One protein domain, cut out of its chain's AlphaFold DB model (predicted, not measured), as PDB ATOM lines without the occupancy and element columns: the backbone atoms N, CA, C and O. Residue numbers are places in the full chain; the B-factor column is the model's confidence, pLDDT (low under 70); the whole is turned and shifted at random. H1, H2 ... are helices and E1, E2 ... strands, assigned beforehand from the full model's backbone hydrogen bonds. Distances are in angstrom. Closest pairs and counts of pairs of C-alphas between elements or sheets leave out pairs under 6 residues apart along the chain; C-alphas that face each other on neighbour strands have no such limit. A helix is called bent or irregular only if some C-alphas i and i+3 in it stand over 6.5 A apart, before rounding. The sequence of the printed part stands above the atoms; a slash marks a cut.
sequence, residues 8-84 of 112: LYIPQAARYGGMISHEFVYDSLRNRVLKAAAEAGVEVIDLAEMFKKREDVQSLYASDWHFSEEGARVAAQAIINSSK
ATOM      1  N   LEU A   8       6.038 -32.197   4.917       93.62
ATOM      2  CA  LEU A   8       6.358 -33.281   5.848       93.62
ATOM      3  C   LEU A   8       7.437 -32.801   6.823       93.62
ATOM      4  O   LEU A   8       8.554 -32.500   6.402       93.62
ATOM      5  N   TYR A   9       7.126 -32.741   8.117       94.44
ATOM      6  CA  TYR A   9       8.124 -32.439   9.144       94.44
ATOM      7  C   TYR A   9       8.760 -33.733   9.661       94.44
ATOM      8  O   TYR A   9       8.070 -34.586  10.223       94.44
ATOM      9  N   ILE A  10      10.079 -33.869   9.486       91.94
ATOM     10  CA  ILE A  10      10.856 -35.037   9.924       91.94
ATOM     11  C   ILE A  10      11.622 -34.689  11.214       91.94
ATOM     12  O   ILE A  10      12.493 -33.814  11.182       91.94
ATOM     13  N   PRO A  11      11.344 -35.357  12.350       90.44
ATOM     14  CA  PRO A  11      12.118 -35.172  13.571       90.44
ATOM     15  C   PRO A  11      13.530 -35.749  13.420       90.44
ATOM     16  O   PRO A  11      13.725 -36.815  12.833       90.44
ATOM     17  N   GLN A  12      14.518 -35.069  14.005       86.31
ATOM     18  CA  GLN A  12      15.882 -35.594  14.095       86.31
ATOM     19  C   GLN A  12      15.932 -36.763  15.079       86.31
ATOM     20  O   GLN A  12      15.366 -36.674  16.166       86.31
ATOM     21  N   ALA A  13      16.671 -37.816  14.744       83.56
ATOM     22  CA  ALA A  13      16.827 -38.991  15.597       83.56
ATOM     23  C   ALA A  13      17.379 -38.664  16.998       83.56
ATOM     24  O   ALA A  13      16.923 -39.208  18.005       83.56
ATOM     25  N   ALA A  14      18.298 -37.694  17.074       82.81
ATOM     26  CA  ALA A  14      18.880 -37.202  18.322       82.81
ATOM     27  C   ALA A  14      17.836 -36.641  19.310       82.81
ATOM     28  O   ALA A  14      18.088 -36.628  20.514       82.81
ATOM     29  N   ARG A  15      16.635 -36.262  18.837       83.31
ATOM     30  CA  ARG A  15      15.496 -35.884  19.692       83.31
ATOM     31  C   ARG A  15      15.130 -36.977  20.688       83.31
ATOM     32  O   ARG A  15      14.726 -36.668  21.804       83.31
ATOM     33  N   TYR A  16      15.252 -38.230  20.270       82.56
ATOM     34  CA  TYR A  16      14.824 -39.388  21.044       82.56
ATOM     35  C   TYR A  16      15.991 -40.087  21.750       82.56
ATOM     36  O   TYR A  16      15.780 -41.078  22.446       82.56
ATOM     37  N   GLY A  17      17.225 -39.634  21.510       70.19
ATOM     38  CA  GLY A  17      18.441 -40.247  22.034       70.19
ATOM     39  C   GLY A  17      18.807 -39.728  23.424       70.19
ATOM     40  O   GLY A  17      18.775 -38.523  23.674       70.19
ATOM     41  N   GLY A  18      19.227 -40.644  24.301       67.06
ATOM     42  CA  GLY A  18      19.714 -40.340  25.651       67.06
ATOM     43  C   GLY A  18      18.666 -40.505  26.759       67.06
ATOM     44  O   GLY A  18      17.497 -40.767  26.503       67.06
ATOM     45  N   MET A  19      19.107 -40.376  28.017       55.41
ATOM     46  CA  MET A  19      18.248 -40.505  29.211       55.41
ATOM     47  C   MET A  19      17.434 -39.241  29.531       55.41
ATOM     48  O   MET A  19      16.529 -39.291  30.359       55.41
ATOM     49  N   ILE A  20      17.756 -38.105  28.906       58.66
ATOM     50  CA  ILE A  20      17.102 -36.815  29.143       58.66
ATOM     51  C   ILE A  20      16.393 -36.401  27.856       58.66
ATOM     52  O   ILE A  20      16.987 -36.416  26.780       58.66
ATOM     53  N   SER A  21      15.120 -36.025  27.976       59.34
ATOM     54  CA  SER A  21      14.338 -35.501  26.858       59.34
ATOM     55  C   SER A  21      14.963 -34.205  26.333       59.34
ATOM     56  O   SER A  21      15.025 -33.199  27.040       59.34
ATOM     57  N   HIS A  22      15.394 -34.217  25.072       67.88
ATOM     58  CA  HIS A  22      15.882 -33.030  24.365       67.88
ATOM     59  C   HIS A  22      14.769 -32.311  23.591       67.88
ATOM     60  O   HIS A  22      15.054 -31.450  22.758       67.88
ATOM     61  N   GLU A  23      13.497 -32.645  23.842       66.50
ATOM     62  CA  GLU A  23      12.351 -32.117  23.093       66.50
ATOM     63  C   GLU A  23      12.368 -30.588  22.988       66.50
ATOM     64  O   GLU A  23      12.205 -30.060  21.891       66.50
ATOM     65  N   PHE A  24      12.698 -29.887  24.077       68.69
ATOM     66  CA  PHE A  24      12.741 -28.422  24.112       68.69
ATOM     67  C   PHE A  24      13.711 -27.807  23.086       68.69
ATOM     68  O   PHE A  24      13.433 -26.741  22.532       68.69
ATOM     69  N   VAL A  25      14.837 -28.475  22.802       75.88
ATOM     70  CA  VAL A  25      15.837 -28.012  21.824       75.88
ATOM     71  C   VAL A  25      15.265 -28.105  20.413       75.88
ATOM     72  O   VAL A  25      15.416 -27.192  19.600       75.88
ATOM     73  N   TYR A  26      14.566 -29.202  20.130       80.12
ATOM     74  CA  TYR A  26      14.041 -29.505  18.802       80.12
ATOM     75  C   TYR A  26      12.680 -28.846  18.530       80.12
ATOM     76  O   TYR A  26      12.352 -28.565  17.374       80.12
ATOM     77  N   ASP A  27      11.917 -28.520  19.575       86.75
ATOM     78  CA  ASP A  27      10.599 -27.894  19.463       86.75
ATOM     79  C   ASP A  27      10.669 -26.452  18.958       86.75
ATOM     80  O   ASP A  27       9.778 -26.014  18.238       86.75
ATOM     81  N   SER A  28      11.746 -25.713  19.239       87.00
ATOM     82  CA  SER A  28      11.887 -24.334  18.747       87.00
ATOM     83  C   SER A  28      11.892 -24.251  17.214       87.00
ATOM     84  O   SER A  28      11.256 -23.373  16.624       87.00
ATOM     85  N   LEU A  29      12.612 -25.153  16.538       87.81
ATOM     86  CA  LEU A  29      12.601 -25.203  15.074       87.81
ATOM     87  C   LEU A  29      11.261 -25.734  14.558       87.81
ATOM     88  O   LEU A  29      10.683 -25.126  13.659       87.81
ATOM     89  N   ARG A  30      10.746 -26.815  15.156       91.38
ATOM     90  CA  ARG A  30       9.442 -27.386  14.805       91.38
ATOM     91  C   ARG A  30       8.334 -26.336  14.845       91.38
ATOM     92  O   ARG A  30       7.650 -26.133  13.851       91.38
ATOM     93  N   ASN A  31       8.208 -25.610  15.952       93.12
ATOM     94  CA  ASN A  31       7.163 -24.609  16.150       93.12
ATOM     95  C   ASN A  31       7.256 -23.467  15.133       93.12
ATOM     96  O   ASN A  31       6.231 -22.988  14.658       93.12
ATOM     97  N   ARG A  32       8.474 -23.053  14.753       92.44
ATOM     98  CA  ARG A  32       8.675 -22.056  13.689       92.44
ATOM     99  C   ARG A  32       8.199 -22.567  12.332       92.44
ATOM    100  O   ARG A  32       7.532 -21.827  11.619       92.44
ATOM    101  N   VAL A  33       8.499 -23.822  12.004       92.19
ATOM    102  CA  VAL A  33       8.045 -24.460  10.761       92.19
ATOM    103  C   VAL A  33       6.521 -24.602  10.741       92.19
ATOM    104  O   VAL A  33       5.895 -24.200   9.764       92.19
ATOM    105  N   LEU A  34       5.915 -25.097  11.824       94.12
ATOM    106  CA  LEU A  34       4.458 -25.241  11.937       94.12
ATOM    107  C   LEU A  34       3.743 -23.893  11.826       94.12
ATOM    108  O   LEU A  34       2.752 -23.780  11.110       94.12
ATOM    109  N   LYS A  35       4.271 -22.860  12.490       95.38
ATOM    110  CA  LYS A  35       3.734 -21.501  12.405       95.38
ATOM    111  C   LYS A  35       3.798 -20.964  10.974       95.38
ATOM    112  O   LYS A  35       2.787 -20.492  10.470       95.38
ATOM    113  N   ALA A  36       4.950 -21.077  10.314       95.00
ATOM    114  CA  ALA A  36       5.117 -20.600   8.942       95.00
ATOM    115  C   ALA A  36       4.207 -21.344   7.951       95.00
ATOM    116  O   ALA A  36       3.624 -20.728   7.064       95.00
ATOM    117  N   ALA A  37       4.045 -22.659   8.116       93.94
ATOM    118  CA  ALA A  37       3.135 -23.445   7.288       93.94
ATOM    119  C   ALA A  37       1.669 -23.029   7.494       93.94
ATOM    120  O   ALA A  37       0.947 -22.852   6.515       93.94
ATOM    121  N   ALA A  38       1.257 -22.786   8.742       94.88
ATOM    122  CA  ALA A  38      -0.077 -22.281   9.056       94.88
ATOM    123  C   ALA A  38      -0.328 -20.888   8.451       94.88
ATOM    124  O   ALA A  38      -1.377 -20.666   7.850       94.88
ATOM    125  N   GLU A  39       0.640 -19.971   8.545       95.75
ATOM    126  CA  GLU A  39       0.572 -18.637   7.923       95.75
ATOM    127  C   GLU A  39       0.489 -18.711   6.388       95.75
ATOM    128  O   GLU A  39      -0.154 -17.871   5.763       95.75
ATOM    129  N   ALA A  40       1.095 -19.735   5.783       93.44
ATOM    130  CA  ALA A  40       1.053 -19.984   4.345       93.44
ATOM    131  C   ALA A  40      -0.170 -20.804   3.884       93.44
ATOM    132  O   ALA A  40      -0.319 -21.041   2.686       93.44
ATOM    133  N   GLY A  41      -1.025 -21.271   4.803       92.38
ATOM    134  CA  GLY A  41      -2.143 -22.163   4.478       92.38
ATOM    135  C   GLY A  41      -1.710 -23.537   3.947       92.38
ATOM    136  O   GLY A  41      -2.463 -24.171   3.212       92.38
ATOM    137  N   VAL A  42      -0.498 -23.989   4.284       92.69
ATOM    138  CA  VAL A  42       0.051 -25.287   3.870       92.69
ATOM    139  C   VAL A  42      -0.177 -26.310   4.976       92.69
ATOM    140  O   VAL A  42       0.239 -26.113   6.119       92.69
ATOM    141  N   GLU A  43      -0.803 -27.432   4.632       92.19
ATOM    142  CA  GLU A  43      -1.004 -28.533   5.572       92.19
ATOM    143  C   GLU A  43       0.326 -29.228   5.899       92.19
ATOM    144  O   GLU A  43       1.154 -29.484   5.014       92.19
ATOM    145  N   VAL A  44       0.522 -29.555   7.181       93.38
ATOM    146  CA  VAL A  44       1.722 -30.237   7.673       93.38
ATOM    147  C   VAL A  44       1.390 -31.639   8.165       93.38
ATOM    148  O   VAL A  44       0.549 -31.825   9.042       93.38
ATOM    149  N   ILE A  45       2.136 -32.618   7.666       94.06
ATOM    150  CA  ILE A  45       2.223 -33.963   8.228       94.06
ATOM    151  C   ILE A  45       3.387 -33.959   9.218       94.06
ATOM    152  O   ILE A  45       4.556 -33.932   8.828       94.06
ATOM    153  N   ASP A  46       3.071 -33.948  10.507       93.06
ATOM    154  CA  ASP A  46       4.068 -33.843  11.567       93.06
ATOM    155  C   ASP A  46       4.438 -35.217  12.137       93.06
ATOM    156  O   ASP A  46       3.728 -35.784  12.973       93.06
ATOM    157  N   LEU A  47       5.580 -35.753  11.698       93.12
ATOM    158  CA  LEU A  47       6.048 -37.049  12.180       93.12
ATOM    159  C   LEU A  47       6.550 -36.997  13.627       93.12
ATOM    160  O   LEU A  47       6.619 -38.045  14.261       93.12
ATOM    161  N   ALA A  48       6.867 -35.825  14.190       91.12
ATOM    162  CA  ALA A  48       7.348 -35.732  15.570       91.12
ATOM    163  C   ALA A  48       6.277 -36.165  16.577       91.12
ATOM    164  O   ALA A  48       6.558 -36.964  17.468       91.12
ATOM    165  N   GLU A  49       5.032 -35.721  16.394       86.69
ATOM    166  CA  GLU A  49       3.908 -36.139  17.247       86.69
ATOM    167  C   GLU A  49       3.539 -37.607  17.051       86.69
ATOM    168  O   GLU A  49       3.116 -38.283  17.988       86.69
ATOM    169  N   MET A  50       3.694 -38.120  15.828       87.81
ATOM    170  CA  MET A  50       3.462 -39.534  15.548       87.81
ATOM    171  C   MET A  50       4.505 -40.416  16.232       87.81
ATOM    172  O   MET A  50       4.164 -41.430  16.837       87.81
ATOM    173  N   PHE A  51       5.774 -40.024  16.142       89.69
ATOM    174  CA  PHE A  51       6.907 -40.792  16.645       89.69
ATOM    175  C   PHE A  51       6.982 -40.741  18.170       89.69
ATOM    176  O   PHE A  51       7.255 -41.763  18.792       89.69
ATOM    177  N   LYS A  52       6.633 -39.601  18.783       83.69
ATOM    178  CA  LYS A  52       6.545 -39.439  20.243       83.69
ATOM    179  C   LYS A  52       5.635 -40.470  20.922       83.69
ATOM    180  O   LYS A  52       5.838 -40.791  22.086       83.69
ATOM    181  N   LYS A  53       4.631 -40.990  20.212       84.00
ATOM    182  CA  LYS A  53       3.680 -41.983  20.740       84.00
ATOM    183  C   LYS A  53       4.210 -43.420  20.699       84.00
ATOM    184  O   LYS A  53       3.521 -44.312  21.183       84.00
ATOM    185  N   ARG A  54       5.381 -43.664  20.098       86.50
ATOM    186  CA  ARG A  54       5.980 -44.999  19.983       86.50
ATOM    187  C   ARG A  54       7.004 -45.237  21.085       86.50
ATOM    188  O   ARG A  54       7.918 -44.440  21.269       86.50
ATOM    189  N   GLU A  55       6.885 -46.378  21.756       83.69
ATOM    190  CA  GLU A  55       7.867 -46.836  22.749       83.69
ATOM    191  C   GLU A  55       9.217 -47.187  22.105       83.69
ATOM    192  O   GLU A  55      10.267 -47.044  22.723       83.69
ATOM    193  N   ASP A  56       9.200 -47.596  20.836       87.56
ATOM    194  CA  ASP A  56      10.360 -48.082  20.095       87.56
ATOM    195  C   ASP A  56      10.903 -47.062  19.087       87.56
ATOM    196  O   ASP A  56      11.524 -47.448  18.107       87.56
ATOM    197  N   VAL A  57      10.694 -45.760  19.293       89.69
ATOM    198  CA  VAL A  57      11.008 -44.705  18.305       89.69
ATOM    199  C   VAL A  57      12.434 -44.757  17.726       89.69
ATOM    200  O   VAL A  57      12.648 -44.376  16.578       89.69
ATOM    201  N   GLN A  58      13.407 -45.270  18.484       88.44
ATOM    202  CA  GLN A  58      14.780 -45.475  18.010       88.44
ATOM    203  C   GLN A  58      14.876 -46.475  16.848       88.44
ATOM    204  O   GLN A  58      15.734 -46.320  15.985       88.44
ATOM    205  N   SER A  59      13.974 -47.459  16.775       90.81
ATOM    206  CA  SER A  59      13.911 -48.453  15.693       90.81
ATOM    207  C   SER A  59      13.570 -47.833  14.332       90.81
ATOM    208  O   SER A  59      13.833 -48.435  13.288       90.81
ATOM    209  N   LEU A  60      13.014 -46.616  14.324       93.00
ATOM    210  CA  LEU A  60      12.658 -45.876  13.112       93.00
ATOM    211  C   LEU A  60      13.867 -45.255  12.418       93.00
ATOM    212  O   LEU A  60      13.732 -44.739  11.309       93.00
ATOM    213  N   TYR A  61      15.035 -45.297  13.052       91.81
ATOM    214  CA  TYR A  61      16.263 -44.734  12.525       91.81
ATOM    215  C   TYR A  61      17.315 -45.823  12.322       91.81
ATOM    216  O   TYR A  61      17.419 -46.775  13.094       91.81
ATOM    217  N   ALA A  62      18.087 -45.685  11.252       91.25
ATOM    218  CA  ALA A  62      19.292 -46.461  11.024       91.25
ATOM    219  C   ALA A  62      20.474 -45.852  11.801       91.25
ATOM    220  O   ALA A  62      20.386 -44.758  12.365       91.25
ATOM    221  N   SER A  63      21.606 -46.558  11.835       87.00
ATOM    222  CA  SER A  63      22.816 -46.122  12.552       87.00
ATOM    223  C   SER A  63      23.442 -44.837  12.000       87.00
ATOM    224  O   SER A  63      24.225 -44.192  12.693       87.00
ATOM    225  N   ASP A  64      23.101 -44.459  10.770       87.12
ATOM    226  CA  ASP A  64      23.527 -43.228  10.105       87.12
ATOM    227  C   ASP A  64      22.534 -42.066  10.293       87.12
ATOM    228  O   ASP A  64      22.701 -41.006   9.689       87.12
ATOM    229  N   TRP A  65      21.524 -42.258  11.150       83.69
ATOM    230  CA  TRP A  65      20.484 -41.291  11.502       83.69
ATOM    231  C   TRP A  65      19.453 -40.985  10.407       83.69
ATOM    232  O   TRP A  65      18.563 -40.155  10.632       83.69
ATOM    233  N   HIS A  66      19.501 -41.674   9.263       91.06
ATOM    234  CA  HIS A  66      18.380 -41.711   8.323       91.06
ATOM    235  C   HIS A  66      17.271 -42.633   8.837       91.06
ATOM    236  O   HIS A  66      17.427 -43.321   9.846       91.06
ATOM    237  N   PHE A  67      16.125 -42.655   8.153       93.56
ATOM    238  CA  PHE A  67      15.100 -43.646   8.461       93.56
ATOM    239  C   PHE A  67      15.604 -45.063   8.191       93.56
ATOM    240  O   PHE A  67      16.208 -45.336   7.155       93.56
ATOM    241  N   SER A  68      15.284 -45.970   9.111       94.00
ATOM    242  CA  SER A  68      15.308 -47.401   8.832       94.00
ATOM    243  C   SER A  68      14.205 -47.757   7.825       94.00
ATOM    244  O   SER A  68      13.346 -46.933   7.500       94.00
ATOM    245  N   GLU A  69      14.179 -49.006   7.359       94.19
ATOM    246  CA  GLU A  69      13.078 -49.506   6.524       94.19
ATOM    247  C   GLU A  69      11.711 -49.296   7.199       94.19
ATOM    248  O   GLU A  69      10.769 -48.796   6.580       94.19
ATOM    249  N   GLU A  70      11.619 -49.586   8.499       93.69
ATOM    250  CA  GLU A  70      10.404 -49.359   9.281       93.69
ATOM    251  C   GLU A  70      10.082 -47.863   9.407       93.69
ATOM    252  O   GLU A  70       8.928 -47.468   9.224       93.69
ATOM    253  N   GLY A  71      11.081 -47.007   9.646       93.62
ATOM    254  CA  GLY A  71      10.894 -45.553   9.675       93.62
ATOM    255  C   GLY A  71      10.333 -45.001   8.365       93.62
ATOM    256  O   GLY A  71       9.363 -44.236   8.368       93.62
ATOM    257  N   ALA A  72      10.882 -45.451   7.236       94.75
ATOM    258  CA  ALA A  72      10.420 -45.075   5.908       94.75
ATOM    259  C   ALA A  72       8.988 -45.567   5.652       94.75
ATOM    260  O   ALA A  72       8.157 -44.810   5.141       94.75
ATOM    261  N   ARG A  73       8.661 -46.797   6.069       94.50
ATOM    262  CA  ARG A  73       7.308 -47.360   5.962       94.50
ATOM    263  C   ARG A  73       6.289 -46.548   6.765       94.50
ATOM    264  O   ARG A  73       5.214 -46.240   6.251       94.50
ATOM    265  N   VAL A  74       6.621 -46.162   7.996       92.44
ATOM    266  CA  VAL A  74       5.754 -45.336   8.854       92.44
ATOM    267  C   VAL A  74       5.537 -43.952   8.241       92.44
ATOM    268  O   VAL A  74       4.398 -43.486   8.179       92.44
ATOM    269  N   ALA A  75       6.599 -43.311   7.746       93.19
ATOM    270  CA  ALA A  75       6.504 -42.014   7.081       93.19
ATOM    271  C   ALA A  75       5.639 -42.085   5.810       93.19
ATOM    272  O   ALA A  75       4.748 -41.258   5.616       93.19
ATOM    273  N   ALA A  76       5.833 -43.111   4.977       93.44
ATOM    274  CA  ALA A  76       5.014 -43.341   3.789       93.44
ATOM    275  C   ALA A  76       3.534 -43.552   4.149       93.44
ATOM    276  O   ALA A  76       2.648 -42.985   3.506       93.44
ATOM    277  N   GLN A  77       3.250 -44.310   5.211       92.81
ATOM    278  CA  GLN A  77       1.882 -44.517   5.681       92.81
ATOM    279  C   GLN A  77       1.235 -43.212   6.167       92.81
ATOM    280  O   GLN A  77       0.051 -42.992   5.905       92.81
ATOM    281  N   ALA A  78       1.996 -42.332   6.826       91.50
ATOM    282  CA  ALA A  78       1.528 -41.007   7.234       91.50
ATOM    283  C   ALA A  78       1.101 -40.164   6.024       91.50
ATOM    284  O   ALA A  78       0.007 -39.597   6.012       91.50
ATOM    285  N   ILE A  79       1.927 -40.157   4.972       91.12
ATOM    286  CA  ILE A  79       1.633 -39.476   3.705       91.12
ATOM    287  C   ILE A  79       0.345 -40.025   3.093       91.12
ATOM    288  O   ILE A  79      -0.574 -39.261   2.803       91.12
ATOM    289  N   ILE A  80       0.232 -41.348   2.958       90.75
ATOM    290  CA  ILE A  80      -0.955 -41.992   2.382       90.75
ATOM    291  C   ILE A  80      -2.216 -41.656   3.191       90.75
ATOM    292  O   ILE A  80      -3.258 -41.363   2.606       90.75
ATOM    293  N   ASN A  81      -2.134 -41.687   4.521       88.31
ATOM    294  CA  ASN A  81      -3.272 -41.396   5.391       88.31
ATOM    295  C   ASN A  81      -3.709 -39.930   5.296       88.31
ATOM    296  O   ASN A  81      -4.910 -39.675   5.258       88.31
ATOM    297  N   SER A  82      -2.762 -38.993   5.182       84.19
ATOM    298  CA  SER A  82      -3.086 -37.579   4.951       84.19
ATOM    299  C   SER A  82      -3.847 -37.382   3.636       84.19
ATOM    300  O   SER A  82      -4.838 -36.668   3.592       84.19
ATOM    301  N   SER A  83      -3.459 -38.099   2.577       72.69
ATOM    302  CA  SER A  83      -4.090 -37.983   1.258       72.69
ATOM    303  C   SER A  83      -5.469 -38.630   1.186       72.69
ATOM    304  O   SER A  83      -6.317 -38.173   0.423       72.69
ATOM    305  N   LYS A  84      -5.724 -39.678   1.978       62.22
ATOM    306  CA  LYS A  84      -7.044 -40.329   2.048       62.22
ATOM    307  C   LYS A  84      -8.107 -39.458   2.717       62.22
ATOM    308  O   LYS A  84      -9.276 -39.594   2.373       62.22
TER     309      LYS A  84
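What this domain is: This is residues 8 to 84 of the 112 residues of the protein "ALGX domain-containing protein" of Nordella sp. HKS 07 (UniProt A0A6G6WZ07). Two long helices, H2 and H5, lie on opposite sides of a thin middle made of the first printed residues, the short strand E1 and the helix H3. The short helices H1 and H4 sit together at one end, H1 by the beginning of H2 and H4 by the beginning of H5. You will find 77 residues printed, with five named helices and one named strand in the order H1, H2, E1, H3, H4, H5; the class is mostly helix. The whole is compact, with a radius of gyration of the C-alphas of 12.9 A and spans of 35 by 29 by 21 A.

Where its parts are: Begin at C-alpha 8, and then find C-alpha 13 at (16.827, -38.991, 15.597), where H1, residues 13 to 16, begins. H2 runs from residue 23, with its C-alpha at (12.351, -32.117, 23.093), to residue 39 over 23.5 A, with a kink of 28 degrees near residue 30. It is neither bent nor irregular, but only just: C-alphas 25 and 28 are 6.2 A apart. Next come E1, residues 43 to 46, 9.5 A long, then H3, residues 47 to 52, and H4, residues 57 to 60. H5, residues 69 to 84, is 22.6 A long and ends with C-alpha 84 at (-7.044, -40.329, 2.048).

How they stand to each other: Start at residues 8 to 9, which pair in parallel with residues 45 to 46 of E1; E1 pairs with no named strand. H1 and H2 only just touch, with 3 pairs of C-alphas within 8 A, and H2 does so with residues 23 to 26 alone; the closest C-alphas are those of Arg 15 and Glu 23, 6.0 A apart. H1 and H4 only just touch, also with 3 pairs, the closest C-alphas being those of Tyr 16 and Gln 58 at 6.8 A. The closest C-alphas of H2 and E1 are those of Ala 37 and Glu 43, at 6.8 A, and those of E1 and H5 are Ile 45 and Ala 78, at 7.1 A. H3 is near H1 and near H2, with 5 pairs of C-alphas within 10 A for each. H3 and H5 are close but not clearly touching, at a steep tilt of 61 degrees, opposite ways; their closest C-alphas, Leu 47 and Ala 75, are 7.1 A apart. H4 touches H5 at residues 69 to 72 alone, where the C-alphas of Leu 60 and Gly 71 are closest at 3.9 A. H2 and H5 are apart. In H3 and H5 every O i to N i+4 pair is within hydrogen-bond range, in H2 11 of 13 are, and H1 and H4 are too short for such a pair.

The domain as a whole: The two farthest C-alphas, those of Met 19 and Lys 84, are 37.1 A apart. Residues 35 to 41, of which 35 to 39 belong to H2, stand free. The printed part has no cut, and no link is long. The mean pLDDT of the printed part is 86.9; look for values under 70 at residues 18 to 24 and residue 84.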